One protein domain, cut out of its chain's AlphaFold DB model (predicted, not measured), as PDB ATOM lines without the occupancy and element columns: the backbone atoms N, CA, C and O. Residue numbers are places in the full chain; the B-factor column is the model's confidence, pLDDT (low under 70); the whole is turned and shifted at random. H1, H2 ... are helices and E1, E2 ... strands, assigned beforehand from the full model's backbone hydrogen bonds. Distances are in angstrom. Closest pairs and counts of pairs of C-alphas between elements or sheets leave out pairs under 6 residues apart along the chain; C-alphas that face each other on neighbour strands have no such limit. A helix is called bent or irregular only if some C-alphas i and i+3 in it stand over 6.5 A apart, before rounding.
ATOM      1  N   LYS A  20     214.675 173.390  28.630       72.94
ATOM      2  CA  LYS A  20     214.641 173.514  27.175       72.94
ATOM      3  C   LYS A  20     215.232 172.266  26.530       72.94
ATOM      4  O   LYS A  20     216.428 172.202  26.276       72.94
ATOM      5  N   LEU A  21     214.388 171.299  26.199       77.44
ATOM      6  CA  LEU A  21     214.812 170.098  25.484       77.44
ATOM      7  C   LEU A  21     215.098 170.402  24.001       77.44
ATOM      8  O   LEU A  21     214.281 171.004  23.301       77.44
ATOM      9  N   ILE A  22     216.251 169.953  23.508       79.19
ATOM     10  CA  ILE A  22     216.677 170.061  22.110       79.19
ATOM     11  C   ILE A  22     216.491 168.705  21.429       79.19
ATOM     12  O   ILE A  22     216.897 167.666  21.946       79.19
ATOM     13  N   LYS A  23     215.875 168.710  20.242       78.38
ATOM     14  CA  LYS A  23     215.757 167.512  19.407       78.38
ATOM     15  C   LYS A  23     217.107 167.209  18.765       78.38
ATOM     16  O   LYS A  23     217.538 167.933  17.871       78.38
ATOM     17  N   THR A  24     217.724 166.115  19.182       77.81
ATOM     18  CA  THR A  24     219.012 165.648  18.678       77.81
ATOM     19  C   THR A  24     218.804 164.349  17.909       77.81
ATOM     20  O   THR A  24     218.235 163.378  18.420       77.81
ATOM     21  N   LYS A  25     219.239 164.336  16.646       76.75
ATOM     22  CA  LYS A  25     219.236 163.132  15.812       76.75
ATOM     23  C   LYS A  25     220.414 162.255  16.231       76.75
ATOM     24  O   LYS A  25     221.558 162.679  16.109       76.75
ATOM     25  N   VAL A  26     220.113 161.059  16.723       76.88
ATOM     26  CA  VAL A  26     221.113 160.085  17.190       76.88
ATOM     27  C   VAL A  26     221.476 159.104  16.086       76.88
ATOM     28  O   VAL A  26     222.644 158.794  15.894       76.88
ATOM     29  N   ALA A  27     220.477 158.633  15.343       72.81
ATOM     30  CA  ALA A  27     220.670 157.690  14.253       72.81
ATOM     31  C   ALA A  27     219.566 157.818  13.205       72.81
ATOM     32  O   ALA A  27     218.640 158.629  13.324       72.81
ATOM     33  N   GLU A  28     219.670 157.024  12.147       68.31
ATOM     34  CA  GLU A  28     218.647 156.943  11.116       68.31
ATOM     35  C   GLU A  28     217.334 156.421  11.724       68.31
ATOM     36  O   GLU A  28     217.280 155.334  12.287       68.31
ATOM     37  N   GLY A  29     216.292 157.259  11.713       71.31
ATOM     38  CA  GLY A  29     215.001 156.964  12.346       71.31
ATOM     39  C   GLY A  29     214.905 157.248  13.853       71.31
ATOM     40  O   GLY A  29     213.796 157.232  14.382       71.31
ATOM     41  N   ILE A  30     216.004 157.579  14.549       75.31
ATOM     42  CA  ILE A  30     216.002 157.828  16.005       75.31
ATOM     43  C   ILE A  30     216.314 159.301  16.295       75.31
ATOM     44  O   ILE A  30     217.447 159.768  16.145       75.31
ATOM     45  N   THR A  31     215.294 160.032  16.750       78.19
ATOM     46  CA  THR A  31     215.415 161.408  17.259       78.19
ATOM     47  C   THR A  31     214.986 161.437  18.714       78.19
ATOM     48  O   THR A  31     213.888 160.996  19.044       78.19
ATOM     49  N   ILE A  32     215.837 161.980  19.576       80.25
ATOM     50  CA  ILE A  32     215.571 162.099  21.010       80.25
ATOM     51  C   ILE A  32     215.587 163.564  21.426       80.25
ATOM     52  O   ILE A  32     216.228 164.394  20.788       80.25
ATOM     53  N   SER A  33     214.851 163.886  22.485       81.19
ATOM     54  CA  SER A  33     214.845 165.230  23.064       81.19
ATOM     55  C   SER A  33     215.763 165.223  24.281       81.19
ATOM     56  O   SER A  33     215.421 164.607  25.288       81.19
ATOM     57  N   LEU A  34     216.933 165.848  24.164       80.12
ATOM     58  CA  LEU A  34     217.946 165.907  25.218       80.12
ATOM     59  C   LEU A  34     218.035 167.322  25.808       80.12
ATOM     60  O   LEU A  34     217.857 168.296  25.071       80.12
ATOM     61  N   PRO A  35     218.335 167.461  27.109       81.25
ATOM     62  CA  PRO A  35     218.757 168.730  27.689       81.25
ATOM     63  C   PRO A  35     219.943 169.344  26.926       81.25
ATOM     64  O   PRO A  35     220.778 168.612  26.392       81.25
ATOM     65  N   PRO A  36     220.055 170.681  26.896       79.38
ATOM     66  CA  PRO A  36     221.093 171.378  26.143       79.38
ATOM     67  C   PRO A  36     222.482 171.236  26.783       79.38
ATOM     68  O   PRO A  36     223.486 171.531  26.147       79.38
ATOM     69  N   GLU A  37     222.525 170.797  28.039       82.62
ATOM     70  CA  GLU A  37     223.730 170.587  28.845       82.62
ATOM     71  C   GLU A  37     224.479 169.308  28.443       82.62
ATOM     72  O   GLU A  37     225.677 169.173  28.680       82.62
ATOM     73  N   LEU A  38     223.789 168.372  27.783       82.81
ATOM     74  CA  LEU A  38     224.376 167.114  27.351       82.81
ATOM     75  C   LEU A  38     225.135 167.289  26.037       82.81
ATOM     76  O   LEU A  38     224.562 167.589  24.988       82.81
ATOM     77  N   SER A  39     226.435 167.026  26.094       83.00
ATOM     78  CA  SER A  39     227.344 167.091  24.952       83.00
ATOM     79  C   SER A  39     227.711 165.688  24.455       83.00
ATOM     80  O   SER A  39     227.792 164.762  25.266       83.00
ATOM     81  N   PRO A  40     227.906 165.483  23.138       83.19
ATOM     82  CA  PRO A  40     228.337 164.192  22.614       83.19
ATOM     83  C   PRO A  40     229.734 163.847  23.138       83.19
ATOM     84  O   PRO A  40     230.649 164.670  23.108       83.19
ATOM     85  N   MET A  41     229.886 162.617  23.616       83.69
ATOM     86  CA  MET A  41     231.142 162.109  24.148       83.69
ATOM     87  C   MET A  41     232.136 161.822  23.009       83.69
ATOM     88  O   MET A  41     231.739 161.412  21.915       83.69
ATOM     89  N   THR A  42     233.432 162.036  23.254       83.19
ATOM     90  CA  THR A  42     234.478 161.692  22.279       83.19
ATOM     91  C   THR A  42     234.636 160.171  22.160       83.19
ATOM     92  O   THR A  42     234.339 159.452  23.116       83.19
ATOM     93  N   PRO A  43     235.122 159.639  21.021       77.31
ATOM     94  CA  PRO A  43     235.358 158.201  20.877       77.31
ATOM     95  C   PRO A  43     236.282 157.625  21.958       77.31
ATOM     96  O   PRO A  43     236.030 156.528  22.452       77.31
ATOM     97  N   ASP A  44     237.301 158.380  22.372       78.69
ATOM     98  CA  ASP A  44     238.250 157.954  23.406       78.69
ATOM     99  C   ASP A  44     237.587 157.880  24.789       78.69
ATOM    100  O   ASP A  44     237.757 156.896  25.512       78.69
ATOM    101  N   ASP A  45     236.765 158.878  25.140       77.56
ATOM    102  CA  ASP A  45     235.989 158.869  26.386       77.56
ATOM    103  C   ASP A  45     234.986 157.693  26.413       77.56
ATOM    104  O   ASP A  45     234.772 157.082  27.465       77.56
ATOM    105  N   ILE A  46     234.398 157.340  25.260       79.50
ATOM    106  CA  ILE A  46     233.486 156.194  25.129       79.50
ATOM    107  C   ILE A  46     234.224 154.887  25.413       79.50
ATOM    108  O   ILE A  46     233.732 154.080  26.198       79.50
ATOM    109  N   VAL A  47     235.402 154.681  24.818       77.25
ATOM    110  CA  VAL A  47     236.205 153.463  25.026       77.25
ATOM    111  C   VAL A  47     236.644 153.335  26.486       77.25
ATOM    112  O   VAL A  47     236.663 152.231  27.031       77.25
ATOM    113  N   GLN A  48     236.959 154.454  27.142       78.19
ATOM    114  CA  GLN A  48     237.370 154.454  28.542       78.19
ATOM    115  C   GLN A  48     236.218 154.123  29.505       78.19
ATOM    116  O   GLN A  48     236.431 153.389  30.470       78.19
ATOM    117  N   ARG A  49     235.011 154.667  29.283       74.25
ATOM    118  CA  ARG A  49     233.858 154.444  30.183       74.25
ATOM    119  C   ARG A  49     233.066 153.183  29.869       74.25
ATOM    120  O   ARG A  49     232.534 152.557  30.783       74.25
ATOM    121  N   TYR A  50     232.988 152.812  28.598       74.19
ATOM    122  CA  TYR A  50     232.228 151.665  28.120       74.19
ATOM    123  C   TYR A  50     233.173 150.702  27.399       74.19
ATOM    124  O   TYR A  50     233.251 150.718  26.169       74.19
ATOM    125  N   PRO A  51     233.884 149.831  28.140       65.81
ATOM    126  CA  PRO A  51     234.694 148.772  27.551       65.81
ATOM    127  C   PRO A  51     233.779 147.660  27.009       65.81
ATOM    128  O   PRO A  51     233.737 146.544  27.525       65.81
ATOM    129  N   SER A  52     232.983 147.972  25.989       64.44
ATOM    130  CA  SER A  52     232.112 147.037  25.284       64.44
ATOM    131  C   SER A  52     232.676 146.719  23.903       64.44
ATOM    132  O   SER A  52     233.252 147.564  23.227       64.44
ATOM    133  N   VAL A  53     232.458 145.483  23.444       58.16
ATOM    134  CA  VAL A  53     232.899 145.022  22.110       58.16
ATOM    135  C   VAL A  53     232.211 145.806  20.981       58.16
ATOM    136  O   VAL A  53     232.717 145.880  19.865       58.16
ATOM    137  N   ARG A  54     231.045 146.395  21.265       67.00
ATOM    138  CA  ARG A  54     230.280 147.233  20.337       67.00
ATOM    139  C   ARG A  54     230.263 148.661  20.859       67.00
ATOM    140  O   ARG A  54     229.879 148.876  22.009       67.00
ATOM    141  N   ALA A  55     230.656 149.602  20.006       69.62
ATOM    142  CA  ALA A  55     230.511 151.017  20.297       69.62
ATOM    143  C   ALA A  55     229.013 151.387  20.373       69.62
ATOM    144  O   ALA A  55     228.226 150.884  19.561       69.62
ATOM    145  N   PRO A  56     228.608 152.242  21.327       75.25
ATOM    146  CA  PRO A  56     227.254 152.777  21.383       75.25
ATOM    147  C   PRO A  56     226.932 153.575  20.117       75.25
ATOM    148  O   PRO A  56     227.802 154.191  19.506       75.25
ATOM    149  N   LEU A  57     225.650 153.596  19.754       79.56
ATOM    150  CA  LEU A  57     225.125 154.360  18.622       79.56
ATOM    151  C   LEU A  57     225.281 155.869  18.852       79.56
ATOM    152  O   LEU A  57     225.589 156.615  17.929       79.56
ATOM    153  N   ALA A  58     225.094 156.301  20.101       79.75
ATOM    154  CA  ALA A  58     225.525 157.603  20.588       79.75
ATOM    155  C   ALA A  58     225.724 157.562  22.101       79.75
ATOM    156  O   ALA A  58     225.029 156.831  22.809       79.75
ATOM    157  N   ALA A  59     226.641 158.384  22.595       83.50
ATOM    158  CA  ALA A  59     226.845 158.625  24.013       83.50
ATOM    159  C   ALA A  59     226.969 160.130  24.249       83.50
ATOM    160  O   ALA A  59     227.645 160.832  23.497       83.50
ATOM    161  N   TYR A  60     226.308 160.614  25.290       85.12
ATOM    162  CA  TYR A  60     226.293 162.004  25.708       85.12
ATOM    163  C   TYR A  60     226.645 162.083  27.190       85.12
ATOM    164  O   TYR A  60     226.265 161.212  27.970       85.12
ATOM    165  N   THR A  61     227.359 163.134  27.568       85.69
ATOM    166  CA  THR A  61     227.781 163.420  28.943       85.69
ATOM    167  C   THR A  61     227.576 164.899  29.230       85.69
ATOM    168  O   THR A  61     227.747 165.746  28.347       85.69
ATOM    169  N   ASP A  62     227.241 165.211  30.476       86.44
ATOM    170  CA  ASP A  62     227.306 166.583  30.983       86.44
ATOM    171  C   ASP A  62     228.770 167.019  31.201       86.44
ATOM    172  O   ASP A  62     229.667 166.179  31.357       86.44
ATOM    173  N   LEU A  63     229.003 168.333  31.262       80.31
ATOM    174  CA  LEU A  63     230.288 168.948  31.595       80.31
ATOM    175  C   LEU A  63     230.809 168.473  32.959       80.31
ATOM    176  O   LEU A  63     232.007 168.233  33.115       80.31
ATOM    177  N   ASN A  64     229.911 168.271  33.929       79.19
ATOM    178  CA  ASN A  64     230.269 167.779  35.258       79.19
ATOM    179  C   ASN A  64     230.426 166.252  35.313       79.19
ATOM    180  O   ASN A  64     230.751 165.717  36.372       79.19
ATOM    181  N   ARG A  65     230.197 165.538  34.198       75.94
ATOM    182  CA  ARG A  65     230.257 164.066  34.103       75.94
ATOM    183  C   ARG A  65     229.374 163.350  35.142       75.94
ATOM    184  O   ARG A  65     229.679 162.238  35.562       75.94
ATOM    185  N   THR A  66     228.301 164.005  35.582       80.12
ATOM    186  CA  THR A  66     227.339 163.497  36.575       80.12
ATOM    187  C   THR A  66     226.199 162.716  35.931       80.12
ATOM    188  O   THR A  66     225.639 161.818  36.556       80.12
ATOM    189  N   LEU A  67     225.860 163.060  34.688       80.25
ATOM    190  CA  LEU A  67     224.796 162.450  33.908       80.25
ATOM    191  C   LEU A  67     225.363 161.951  32.582       80.25
ATOM    192  O   LEU A  67     225.859 162.742  31.777       80.25
ATOM    193  N   ASP A  68     225.206 160.650  32.358       82.00
ATOM    194  CA  ASP A  68     225.584 159.981  31.121       82.00
ATOM    195  C   ASP A  68     224.340 159.393  30.459       82.00
ATOM    196  O   ASP A  68     223.546 158.690  31.088       82.00
ATOM    197  N   PHE A  69     224.179 159.662  29.169       81.94
ATOM    198  CA  PHE A  69     223.104 159.118  28.355       81.94
ATOM    199  C   PHE A  69     223.706 158.387  27.157       81.94
ATOM    200  O   PHE A  69     224.324 159.006  26.295       81.94
ATOM    201  N   SER A  70     223.523 157.070  27.080       79.00
ATOM    202  CA  SER A  70     224.011 156.260  25.963       79.00
ATOM    203  C   SER A  70     222.893 155.454  25.315       79.00
ATOM    204  O   SER A  70     221.969 154.977  25.971       79.00
ATOM    205  N   VAL A  71     222.991 155.302  23.998       80.25
ATOM    206  CA  VAL A  71     222.076 154.517  23.174       80.25
ATOM    207  C   VAL A  71     222.859 153.359  22.583       80.25
ATOM    208  O   VAL A  71     223.838 153.563  21.869       80.25
ATOM    209  N   ASN A  72     222.416 152.139  22.864       77.81
ATOM    210  CA  ASN A  72     223.048 150.911  22.396       77.81
ATOM    211  C   ASN A  72     222.051 150.082  21.591       77.81
ATOM    212  O   ASN A  72     220.867 150.039  21.917       77.81
ATOM    213  N   VAL A  73     222.544 149.388  20.566       74.25
ATOM    214  CA  VAL A  73     221.743 148.438  19.786       74.25
ATOM    215  C   VAL A  73     222.170 147.023  20.157       74.25
ATOM    216  O   VAL A  73     223.316 146.622  19.939       74.25
ATOM    217  N   SER A  74     221.238 146.257  20.721       70.75
ATOM    218  CA  SER A  74     221.423 144.822  20.933       70.75
ATOM    219  C   SER A  74     220.863 144.037  19.750       70.75
ATOM    220  O   SER A  74     219.847 144.412  19.176       70.75
ATOM    221  N   ALA A  75     221.518 142.927  19.403       63.66
ATOM    222  CA  ALA A  75     221.026 141.991  18.388       63.66
ATOM    223  C   ALA A  75     219.997 140.991  18.951       63.66
ATOM    224  O   ALA A  75     219.455 140.177  18.210       63.66
ATOM    225  N   THR A  76     219.746 141.013  20.264       66.06
ATOM    226  CA  THR A  76     218.778 140.116  20.897       66.06
ATOM    227  C   THR A  76     217.362 140.576  20.565       66.06
ATOM    228  O   THR A  76     216.886 141.573  21.108       66.06
ATOM    229  N   GLN A  77     216.680 139.840  19.691       64.38
ATOM    230  CA  GLN A  77     215.249 140.003  19.466       64.38
ATOM    231  C   GLN A  77     214.500 139.368  20.639       64.38
ATOM    232  O   GLN A  77     214.662 138.182  20.924       64.38
ATOM    233  N   TRP A  78     213.716 140.171  21.352       64.69
ATOM    234  CA  TRP A  78     212.807 139.658  22.370       64.69
ATOM    235  C   TRP A  78     211.443 139.423  21.723       64.69
ATOM    236  O   TRP A  78     211.012 140.259  20.932       64.69
ATOM    237  N   PRO A  79     210.748 138.324  22.052       66.94
ATOM    238  CA  PRO A  79     209.360 138.154  21.646       66.94
ATOM    239  C   PRO A  79     208.514 139.320  22.172       66.94
ATOM    240  O   PRO A  79     208.651 139.682  23.344       66.94
ATOM    241  N   ASP A  80     207.616 139.866  21.345       63.03
ATOM    242  CA  ASP A  80     206.789 141.045  21.672       63.03
ATOM    243  C   ASP A  80     206.033 140.909  23.007       63.03
ATOM    244  O   ASP A  80     205.840 141.885  23.732       63.03
ATOM    245  N   ALA A  81     205.668 139.680  23.389       62.53
ATOM    246  CA  ALA A  81     204.976 139.371  24.642       62.53
ATOM    247  C   ALA A  81     205.797 139.662  25.916       62.53
ATOM    248  O   ALA A  81     205.233 139.755  27.004       62.53
ATOM    249  N   ASN A  82     207.119 139.820  25.805       67.75
ATOM    250  CA  ASN A  82     208.018 139.956  26.955       67.75
ATOM    251  C   ASN A  82     208.505 141.392  27.176       67.75
ATOM    252  O   ASN A  82     209.357 141.624  28.033       67.75
ATOM    253  N   LEU A  83     207.956 142.364  26.446       70.44
ATOM    254  CA  LEU A  83     208.323 143.775  26.566       70.44
ATOM    255  C   LEU A  83     208.107 144.310  27.988       70.44
ATOM    256  O   LEU A  83     209.004 144.912  28.580       70.44
ATOM    257  N   GLU A  84     206.943 144.018  28.573       74.19
ATOM    258  CA  GLU A  84     206.600 144.439  29.937       74.19
ATOM    259  C   GLU A  84     207.516 143.782  30.987       74.19
ATOM    260  O   GLU A  84     207.856 144.375  32.012       74.19
ATOM    261  N   MET A  85     207.954 142.549  30.720       74.75
ATOM    262  CA  MET A  85     208.904 141.836  31.568       74.75
ATOM    263  C   MET A  85     210.301 142.458  31.462       74.75
ATOM    264  O   MET A  85     210.917 142.753  32.485       74.75
ATOM    265  N   ALA A  86     210.782 142.720  30.246       71.50
ATOM    266  CA  ALA A  86     212.087 143.326  30.002       71.50
ATOM    267  C   ALA A  86     212.203 144.717  30.648       71.50
ATOM    268  O   ALA A  86     213.210 145.013  31.291       71.50
ATOM    269  N   GLN A  87     211.146 145.536  30.577       71.69
ATOM    270  CA  GLN A  87     211.091 146.848  31.236       71.69
ATOM    271  C   GLN A  87     211.254 146.762  32.761       71.69
ATOM    272  O   GLN A  87     211.877 147.635  33.366       71.69
ATOM    273  N   LYS A  88     210.740 145.703  33.403       76.62
ATOM    274  CA  LYS A  88     210.879 145.510  34.858       76.62
ATOM    275  C   LYS A  88     212.325 145.220  35.265       76.62
ATOM    276  O   LYS A  88     212.752 145.701  36.315       76.62
ATOM    277  N   PHE A  89     213.079 144.490  34.442       72.19
ATOM    278  CA  PHE A  89     214.495 144.192  34.690       72.19
ATOM    279  C   PHE A  89     215.428 145.347  34.311       72.19
ATOM    280  O   PHE A  89     216.461 145.540  34.946       72.19
ATOM    281  N   LEU A  90     215.052 146.138  33.306       68.50
ATOM    282  CA  LEU A  90     215.881 147.185  32.711       68.50
ATOM    283  C   LEU A  90     215.351 148.592  33.029       68.50
ATOM    284  O   LEU A  90     215.454 149.491  32.207       68.50
ATOM    285  N   LYS A  91     214.812 148.798  34.236       57.12
ATOM    286  CA  LYS A  91     214.175 150.049  34.704       57.12
ATOM    287  C   LYS A  91     214.876 151.377  34.334       57.12
ATOM    288  O   LYS A  91     214.150 152.327  34.052       57.12
TER     289      LYS A  91
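What this domain is: This is residues 20 to 91 of the 102 residues of an uncharacterized protein of Cyclobacteriaceae bacterium (UniProt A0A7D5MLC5). A small two-stranded hairpin, E3 and E4, lies in the middle, between a second hairpin, E1 and E2, on one side and the short helix H1 on the other. Helix H2 is held off at the far end of the link from E4, and residues 79 to 85 stick out. The printed part has 72 residues, with E1, E2, H1, E3, E4 and H2 in that order, of mixed class, and each sheet is an antiparallel pair. It is loose, with a radius of gyration of the C-alphas of 14.1 A and spans of 39 by 31 by 25 A.

Where its parts are: E1, residues 22 to 27, begins at C-alpha 22 (216.677, 170.061, 22.110) and is 15.2 A long. E2 is residues 30 to 34, and H1 is residues 43 to 49. E3 is residues 58 to 61 and E4 residues 68 to 71. H2, residues 80 to 89, is 15.5 A long and ends at C-alpha 89 (214.495, 144.192, 34.690); it is irregular, with C-alphas 81 and 84 7.5 A apart.

How they stand to each other: E3 and E4 form a hairpin, with N 60 and O 69 2.7 A apart, within hydrogen-bond range. Residues 39 to 40 pair antiparallel with residues 60 to 61 of E3. The closest C-alphas of H1 and E3, Ile 46 and Ala 59, are 7.2 A apart. Those of E1 and E3, Val 26 and Ala 58, are 6.1 A apart. E1 and E2 form a hairpin, with N 24 and O 32 at 2.8 A, within hydrogen-bond range. H2 is apart from E1, E2, H1 and E3. Every O i to N i+4 pair is within hydrogen-bond range in H1, and 4 of 6 in H2.

The domain as a whole: The C-alphas farthest apart, Leu 63 and Ala 81, are 39.5 A apart. The printed part has no cut and no long link. Its mean pLDDT is 75.3; residue 28 and residues 51 to 55, 75 to 82 and 90 to 91 are under 70.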